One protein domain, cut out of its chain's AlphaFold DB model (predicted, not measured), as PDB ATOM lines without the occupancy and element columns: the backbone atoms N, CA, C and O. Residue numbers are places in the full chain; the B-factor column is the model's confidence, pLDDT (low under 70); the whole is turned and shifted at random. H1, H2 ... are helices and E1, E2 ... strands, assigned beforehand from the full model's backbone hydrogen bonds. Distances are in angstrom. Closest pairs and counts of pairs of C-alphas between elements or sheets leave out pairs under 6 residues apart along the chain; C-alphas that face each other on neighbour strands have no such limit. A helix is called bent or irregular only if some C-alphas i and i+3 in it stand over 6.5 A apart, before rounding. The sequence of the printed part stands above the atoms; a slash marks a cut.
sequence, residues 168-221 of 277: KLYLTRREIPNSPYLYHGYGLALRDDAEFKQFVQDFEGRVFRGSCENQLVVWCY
ATOM      1  N   LYS A 168      29.295  11.957  28.378       96.88
ATOM      2  CA  LYS A 168      28.340  11.865  27.271       96.88
ATOM      3  C   LYS A 168      27.701  10.481  27.254       96.88
ATOM      4  O   LYS A 168      28.405   9.474  27.333       96.88
ATOM      5  N   LEU A 169      26.379  10.426  27.166       96.00
ATOM      6  CA  LEU A 169      25.593   9.197  27.125       96.00
ATOM      7  C   LEU A 169      24.664   9.213  25.921       96.00
ATOM      8  O   LEU A 169      24.024  10.227  25.654       96.00
ATOM      9  N   TYR A 170      24.535   8.074  25.247       95.38
ATOM     10  CA  TYR A 170      23.476   7.875  24.264       95.38
ATOM     11  C   TYR A 170      22.424   6.953  24.867       95.38
ATOM     12  O   TYR A 170      22.721   5.819  25.245       95.38
ATOM     13  N   LEU A 171      21.198   7.446  24.962       96.06
ATOM     14  CA  LEU A 171      20.061   6.691  25.468       96.06
ATOM     15  C   LEU A 171      19.027   6.575  24.363       96.06
ATOM     16  O   LEU A 171      18.748   7.542  23.663       96.06
ATOM     17  N   THR A 172      18.430   5.406  24.224       95.38
ATOM     18  CA  THR A 172      17.277   5.211  23.352       95.38
ATOM     19  C   THR A 172      16.031   5.150  24.217       95.38
ATOM     20  O   THR A 172      16.015   4.448  25.229       95.38
ATOM     21  N   ARG A 173      14.997   5.895  23.828       95.38
ATOM     22  CA  ARG A 173      13.672   5.865  24.452       95.38
ATOM     23  C   ARG A 173      12.764   4.941  23.650       95.38
ATOM     24  O   ARG A 173      12.268   5.328  22.598       95.38
ATOM     25  N   ARG A 174      12.532   3.721  24.116       93.44
ATOM     26  CA  ARG A 174      11.701   2.756  23.393       93.44
ATOM     27  C   ARG A 174      11.061   1.765  24.350       93.44
ATOM     28  O   ARG A 174      11.711   1.239  25.244       93.44
ATOM     29  N   GLU A 175       9.802   1.446  24.078       92.12
ATOM     30  CA  GLU A 175       9.139   0.309  24.706       92.12
ATOM     31  C   GLU A 175       9.695  -1.001  24.139       92.12
ATOM     32  O   GLU A 175       9.646  -1.262  22.930       92.12
ATOM     33  N   ILE A 176      10.253  -1.827  25.020       89.25
ATOM     34  CA  ILE A 176      10.751  -3.160  24.690       89.25
ATOM     35  C   ILE A 176       9.811  -4.180  25.345       89.25
ATOM     36  O   ILE A 176       9.607  -4.109  26.558       89.25
ATOM     37  N   PRO A 177       9.259  -5.149  24.587       92.00
ATOM     38  CA  PRO A 177       8.427  -6.201  25.160       92.00
ATOM     39  C   PRO A 177       9.133  -6.908  26.321       92.00
ATOM     40  O   PRO A 177      10.292  -7.303  26.197       92.00
ATOM     41  N   ASN A 178       8.422  -7.086  27.435       90.56
ATOM     42  CA  ASN A 178       8.921  -7.721  28.663       90.56
ATOM     43  C   ASN A 178      10.085  -6.990  29.364       90.56
ATOM     44  O   ASN A 178      10.730  -7.571  30.236       90.56
ATOM     45  N   SER A 179      10.350  -5.725  29.027       92.00
ATOM     46  CA  SER A 179      11.286  -4.867  29.760       92.00
ATOM     47  C   SER A 179      10.520  -3.872  30.633       92.00
ATOM     48  O   SER A 179       9.602  -3.224  30.131       92.00
ATOM     49  N   PRO A 180      10.904  -3.673  31.908       93.31
ATOM     50  CA  PRO A 180      10.346  -2.601  32.730       93.31
ATOM     51  C   PRO A 180      10.966  -1.226  32.417       93.31
ATOM     52  O   PRO A 180      10.606  -0.248  33.063       93.31
ATOM     53  N   TYR A 181      11.930  -1.148  31.491       95.94
ATOM     54  CA  TYR A 181      12.696   0.062  31.190       95.94
ATOM     55  C   TYR A 181      12.278   0.705  29.870       95.94
ATOM     56  O   TYR A 181      12.320   0.048  28.829       95.94
ATOM     57  N   LEU A 182      11.951   1.999  29.928       96.25
ATOM     58  CA  LEU A 182      11.647   2.846  28.774       96.25
ATOM     59  C   LEU A 182      12.903   3.468  28.148       96.25
ATOM     60  O   LEU A 182      12.957   3.658  26.934       96.25
ATOM     61  N   TYR A 183      13.916   3.789  28.957       96.44
ATOM     62  CA  TYR A 183      15.191   4.329  28.480       96.44
ATOM     63  C   TYR A 183      16.299   3.304  28.659       96.44
ATOM     64  O   TYR A 183      16.417   2.698  29.724       96.44
ATOM     65  N   HIS A 184      17.142   3.145  27.643       93.19
ATOM     66  CA  HIS A 184      18.219   2.161  27.657       93.19
ATOM     67  C   HIS A 184      19.450   2.628  26.867       93.19
ATOM     68  O   HIS A 184      19.331   3.175  25.770       93.19
ATOM     69  N   GLY A 185      20.647   2.377  27.399       90.81
ATOM     70  CA  GLY A 185      21.914   2.629  26.703       90.81
ATOM     71  C   GLY A 185      23.091   2.840  27.654       90.81
ATOM     72  O   GLY A 185      22.907   3.260  28.790       90.81
ATOM     73  N   TYR A 186      24.315   2.539  27.202       82.00
ATOM     74  CA  TYR A 186      25.562   2.831  27.936       82.00
ATOM     75  C   TYR A 186      25.591   2.321  29.394       82.00
ATOM     76  O   TYR A 186      26.065   3.003  30.303       82.00
ATOM     77  N   GLY A 187      25.066   1.112  29.625       84.75
ATOM     78  CA  GLY A 187      25.001   0.510  30.964       84.75
ATOM     79  C   GLY A 187      23.999   1.181  31.912       84.75
ATOM     80  O   GLY A 187      24.042   0.927  33.112       84.75
ATOM     81  N   LEU A 188      23.109   2.031  31.390       90.38
ATOM     82  CA  LEU A 188      22.026   2.687  32.114       90.38
ATOM     83  C   LEU A 188      20.672   2.212  31.575       90.38
ATOM     84  O   LEU A 188      20.474   2.104  30.361       90.38
ATOM     85  N   ALA A 189      19.739   1.952  32.486       93.12
ATOM     86  CA  ALA A 189      18.354   1.640  32.169       93.12
ATOM     87  C   ALA A 189      17.434   2.364  33.159       93.12
ATOM     88  O   ALA A 189      17.685   2.321  34.363       93.12
ATOM     89  N   LEU A 190      16.412   3.058  32.652       95.50
ATOM     90  CA  LEU A 190      15.485   3.869  33.450       95.50
ATOM     91  C   LEU A 190      14.052   3.492  33.076       95.50
ATOM     92  O   LEU A 190      13.743   3.285  31.899       95.50
ATOM     93  N   ARG A 191      13.194   3.348  34.084       95.69
ATOM     94  CA  ARG A 191      11.848   2.778  33.966       95.69
ATOM     95  C   ARG A 191      10.912   3.667  33.180       95.69
ATOM     96  O   ARG A 191      10.223   3.184  32.291       95.69
ATOM     97  N   ASP A 192      10.929   4.956  33.476       95.75
ATOM     98  CA  ASP A 192       9.952   5.900  32.962       95.75
ATOM     99  C   ASP A 192      10.530   7.316  32.809       95.75
ATOM    100  O   ASP A 192      11.705   7.590  33.078       95.75
ATOM    101  N   ASP A 193       9.681   8.231  32.340       96.88
ATOM    102  CA  ASP A 193      10.031   9.637  32.148       96.88
ATOM    103  C   ASP A 193      10.335  10.362  33.475       96.88
ATOM    104  O   ASP A 193      11.039  11.374  33.460       96.88
ATOM    105  N   ALA A 194       9.824   9.888  34.618       97.38
ATOM    106  CA  ALA A 194      10.087  10.498  35.921       97.38
ATOM    107  C   ALA A 194      11.493  10.137  36.417       97.38
ATOM    108  O   ALA A 194      12.251  11.028  36.804       97.38
ATOM    109  N   GLU A 195      11.880   8.865  36.316       96.56
ATOM    110  CA  GLU A 195      13.231   8.395  36.634       96.56
ATOM    111  C   GLU A 195      14.273   9.033  35.701       96.56
ATOM    112  O   GLU A 195      15.341   9.447  36.153       96.56
ATOM    113  N   PHE A 196      13.938   9.225  34.418       97.19
ATOM    114  CA  PHE A 196      14.785   9.979  33.489       97.19
ATOM    115  C   PHE A 196      14.961  11.448  33.882       97.19
ATOM    116  O   PHE A 196      16.090  11.939  33.923       97.19
ATOM    117  N   LYS A 197      13.878  12.158  34.223       97.50
ATOM    118  CA  LYS A 197      13.965  13.556  34.683       97.50
ATOM    119  C   LYS A 197      14.779  13.685  35.969       97.50
ATOM    120  O   LYS A 197      15.599  14.596  36.061       97.50
ATOM    121  N   GLN A 198      14.594  12.767  36.919       96.25
ATOM    122  CA  GLN A 198      15.373  12.740  38.157       96.25
ATOM    123  C   GLN A 198      16.861  12.535  37.863       96.25
ATOM    124  O   GLN A 198      17.689  13.289  38.361       96.25
ATOM    125  N   PHE A 199      17.205  11.582  36.988       95.69
ATOM    126  CA  PHE A 199      18.586  11.364  36.560       95.69
ATOM    127  C   PHE A 199      19.208  12.633  35.956       95.69
ATOM    128  O   PHE A 199      20.305  13.033  36.339       95.69
ATOM    129  N   VAL A 200      18.500  13.301  35.043       97.38
ATOM    130  CA  VAL A 200      18.990  14.541  34.426       97.38
ATOM    131  C   VAL A 200      19.243  15.617  35.491       97.38
ATOM    132  O   VAL A 200      20.288  16.254  35.461       97.38
ATOM    133  N   GLN A 201      18.364  15.790  36.477       96.69
ATOM    134  CA  GLN A 201      18.566  16.766  37.560       96.69
ATOM    135  C   GLN A 201      19.723  16.384  38.500       96.69
ATOM    136  O   GLN A 201      20.564  17.214  38.863       96.69
ATOM    137  N   ASP A 202      19.815  15.111  38.875       94.06
ATOM    138  CA  ASP A 202      20.835  14.614  39.800       94.06
ATOM    139  C   ASP A 202      22.251  14.742  39.236       94.06
ATOM    140  O   ASP A 202      23.201  14.923  40.003       94.06
ATOM    141  N   PHE A 203      22.391  14.677  37.912       95.94
ATOM    142  CA  PHE A 203      23.668  14.737  37.207       95.94
ATOM    143  C   PHE A 203      23.907  16.056  36.455       95.94
ATOM    144  O   PHE A 203      24.837  16.113  35.652       95.94
ATOM    145  N   GLU A 204      23.115  17.107  36.707       97.25
ATOM    146  CA  GLU A 204      23.234  18.410  36.013       97.25
ATOM    147  C   GLU A 204      23.221  18.251  34.480       97.25
ATOM    148  O   GLU A 204      24.038  18.805  33.739       97.25
ATOM    149  N   GLY A 205      22.322  17.389  34.013       97.00
ATOM    150  CA  GLY A 205      22.255  16.912  32.648       97.00
ATOM    151  C   GLY A 205      21.643  17.917  31.675       97.00
ATOM    152  O   GLY A 205      20.674  18.613  31.976       97.00
ATOM    153  N   ARG A 206      22.166  17.921  30.451       97.50
ATOM    154  CA  ARG A 206      21.619  18.598  29.274       97.50
ATOM    155  C   ARG A 206      21.260  17.537  28.239       97.50
ATOM    156  O   ARG A 206      22.086  16.683  27.914       97.50
ATOM    157  N   VAL A 207      20.024  17.570  27.746       97.44
ATOM    158  CA  VAL A 207      19.479  16.547  26.841       97.44
ATOM    159  C   VAL A 207      19.326  17.122  25.440       97.44
ATOM    160  O   VAL A 207      18.721  18.175  25.256       97.44
ATOM    161  N   PHE A 208      19.834  16.393  24.456       97.00
ATOM    162  CA  PHE A 208      19.761  16.715  23.039       97.00
ATOM    163  C   PHE A 208      19.147  15.548  22.270       97.00
ATOM    164  O   PHE A 208      19.169  14.397  22.716       97.00
ATOM    165  N   ARG A 209      18.618  15.838  21.084       95.50
ATOM    166  CA  ARG A 209      18.170  14.803  20.153       95.50
ATOM    167  C   ARG A 209      19.390  14.126  19.519       95.50
ATOM    168  O   ARG A 209      20.315  14.814  19.098       95.50
ATOM    169  N   GLY A 210      19.388  12.796  19.465       92.44
ATOM    170  CA  GLY A 210      20.397  12.010  18.756       92.44
ATOM    171  C   GLY A 210      20.125  11.902  17.256       92.44
ATOM    172  O   GLY A 210      19.108  12.386  16.755       92.44
ATOM    173  N   SER A 211      21.036  11.241  16.542       88.19
ATOM    174  CA  SER A 211      20.961  11.091  15.082       88.19
ATOM    175  C   SER A 211      19.873  10.106  14.646       88.19
ATOM    176  O   SER A 211      19.282  10.271  13.582       88.19
ATOM    177  N   CYS A 212      19.590   9.092  15.468       88.81
ATOM    178  CA  CYS A 212      18.546   8.106  15.197       88.81
ATOM    179  C   CYS A 212      17.197   8.513  15.804       88.81
ATOM    180  O   CYS A 212      17.123   9.236  16.801       88.81
ATOM    181  N   GLU A 213      16.108   7.989  15.238       87.06
ATOM    182  CA  GLU A 213      14.778   8.140  15.825       87.06
ATOM    183  C   GLU A 213      14.754   7.577  17.255       87.06
ATOM    184  O   GLU A 213      15.287   6.501  17.528       87.06
ATOM    185  N   ASN A 214      14.156   8.333  18.179       92.44
ATOM    186  CA  ASN A 214      14.084   8.024  19.610       92.44
ATOM    187  C   ASN A 214      15.426   7.942  20.361       92.44
ATOM    188  O   ASN A 214      15.447   7.560  21.533       92.44
ATOM    189  N   GLN A 215      16.540   8.318  19.730       95.06
ATOM    190  CA  GLN A 215      17.824   8.457  20.406       95.06
ATOM    191  C   GLN A 215      17.946   9.842  21.047       95.06
ATOM    192  O   GLN A 215      17.576  10.864  20.465       95.06
ATOM    193  N   LEU A 216      18.514   9.871  22.244       96.56
ATOM    194  CA  LEU A 216      18.845  11.052  23.019       96.56
ATOM    195  C   LEU A 216      20.342  11.049  23.318       96.56
ATOM    196  O   LEU A 216      20.925  10.002  23.605       96.56
ATOM    197  N   VAL A 217      20.943  12.232  23.292       97.25
ATOM    198  CA  VAL A 217      22.312  12.469  23.751       97.25
ATOM    199  C   VAL A 217      22.231  13.269  25.037       97.25
ATOM    200  O   VAL A 217      21.690  14.373  25.054       97.25
ATOM    201  N   VAL A 218      22.741  12.700  26.122       97.44
ATOM    202  CA  VAL A 218      22.746  13.333  27.438       97.44
ATOM    203  C   VAL A 218      24.176  13.673  27.814       97.44
ATOM    204  O   VAL A 218      25.022  12.788  27.943       97.44
ATOM    205  N   TRP A 219      24.429  14.960  28.003       98.06
ATOM    206  CA  TRP A 219      25.659  15.476  28.586       98.06
ATOM    207  C   TRP A 219      25.429  15.728  30.061       98.06
ATOM    208  O   TRP A 219      24.499  16.446  30.407       98.06
ATOM    209  N   CYS A 220      26.231  15.139  30.935       97.44
ATOM    210  CA  CYS A 220      26.025  15.245  32.372       97.44
ATOM    211  C   CYS A 220      27.350  15.188  33.132       97.44
ATOM    212  O   CYS A 220      28.406  14.905  32.560       97.44
ATOM    213  N   TYR A 221      27.304  15.444  34.434       97.75
ATOM    214  CA  TYR A 221      28.484  15.330  35.278       97.75
ATOM    215  C   TYR A 221      28.987  13.885  35.326       97.75
ATOM    216  O   TYR A 221      28.210  12.922  35.289       97.75
TER     217      TYR A 221
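What this domain is: This is residues 168 to 221 of the 277 residues of an uncharacterized protein of Alistipes sp (UniProt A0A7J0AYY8). A strongly twisted sheet of five short strands curls partway round a single helix, H1, which covers one face and leaves the other bare. H1 runs from near the edge strand E3 at its beginning to near E4 and E5 at its end, and the link between E1 and E2 reaches away from H1 to Pro 177, one end of the longest distance in the domain. The printed part has 54 residues, with the named elements E1, E2, E3, H1, E4 and E5 along it. The sheet has the order E3, E2, E1, E5, E4, all antiparallel, and the class is mixed, helices and strands. The whole is compact, with a radius of gyration of the C-alphas of 10.5 A and spans of 31 by 24 by 17 A.

Where its parts are: E1, residues 168 to 173, begins at C-alpha 168 (28.340, 11.865, 27.271) and is 16.1 A long. E2 holds residues 183 to 185, 7.2 A, and E3 residues 188 to 190, 6.8 A. H1, residues 193 to 202, begins at C-alpha 193 (10.031, 9.637, 32.148), is 14.1 A long and is not bent. E4, residues 206 to 209, measures 10.5 A. E5, residues 215 to 220, measures 16.0 A and ends at C-alpha 220 (26.025, 15.245, 32.372).

How they stand to each other: E1, E2 and E3 form a meander, each strand the antiparallel neighbour of the one before. E1 pairs in a staggered way, with E5 over residues 168 to 172 and with E2 over residues 172 to 173. E1 and E5 stand at 145 degrees, with N 171 and O 216 2.9 A apart, within hydrogen-bond range. In the hairpin of E1 and E2, N 172 and O 184 are 2.9 A apart. In the hairpin of E2 and E3, N 188 and O 185 are 2.9 A apart. In the hairpin of E4 and E5, N 206 and O 219 are 2.8 A apart. From edge to edge the strands' lines turn by 87 degrees, and the edge strands E3 and E4 are apart. H1 is on the sheet, in two layers, a helix on one face, at a height over the sheet of 7.8 A. It is over none of the strands, but only just: 2 of its C-alphas fall on E2 and 2 on E5. The closest C-alphas of E3 and H1, Leu 190 and Phe 196, are 6.2 A apart; those of H1 and E4, Val 200 and Arg 206, are 7.1 A apart. In H1 every O i to N i+4 pair is within hydrogen-bond range.

The domain as a whole: The two C-alphas farthest apart are those of Pro 177 and Tyr 221, at 31.1 A. The printed part has no cut. No link is long; E1 to E2, with 9 residues between them, is short, and the others are tight. The mean pLDDT of the printed part is 94.4, and no printed residue is under 70.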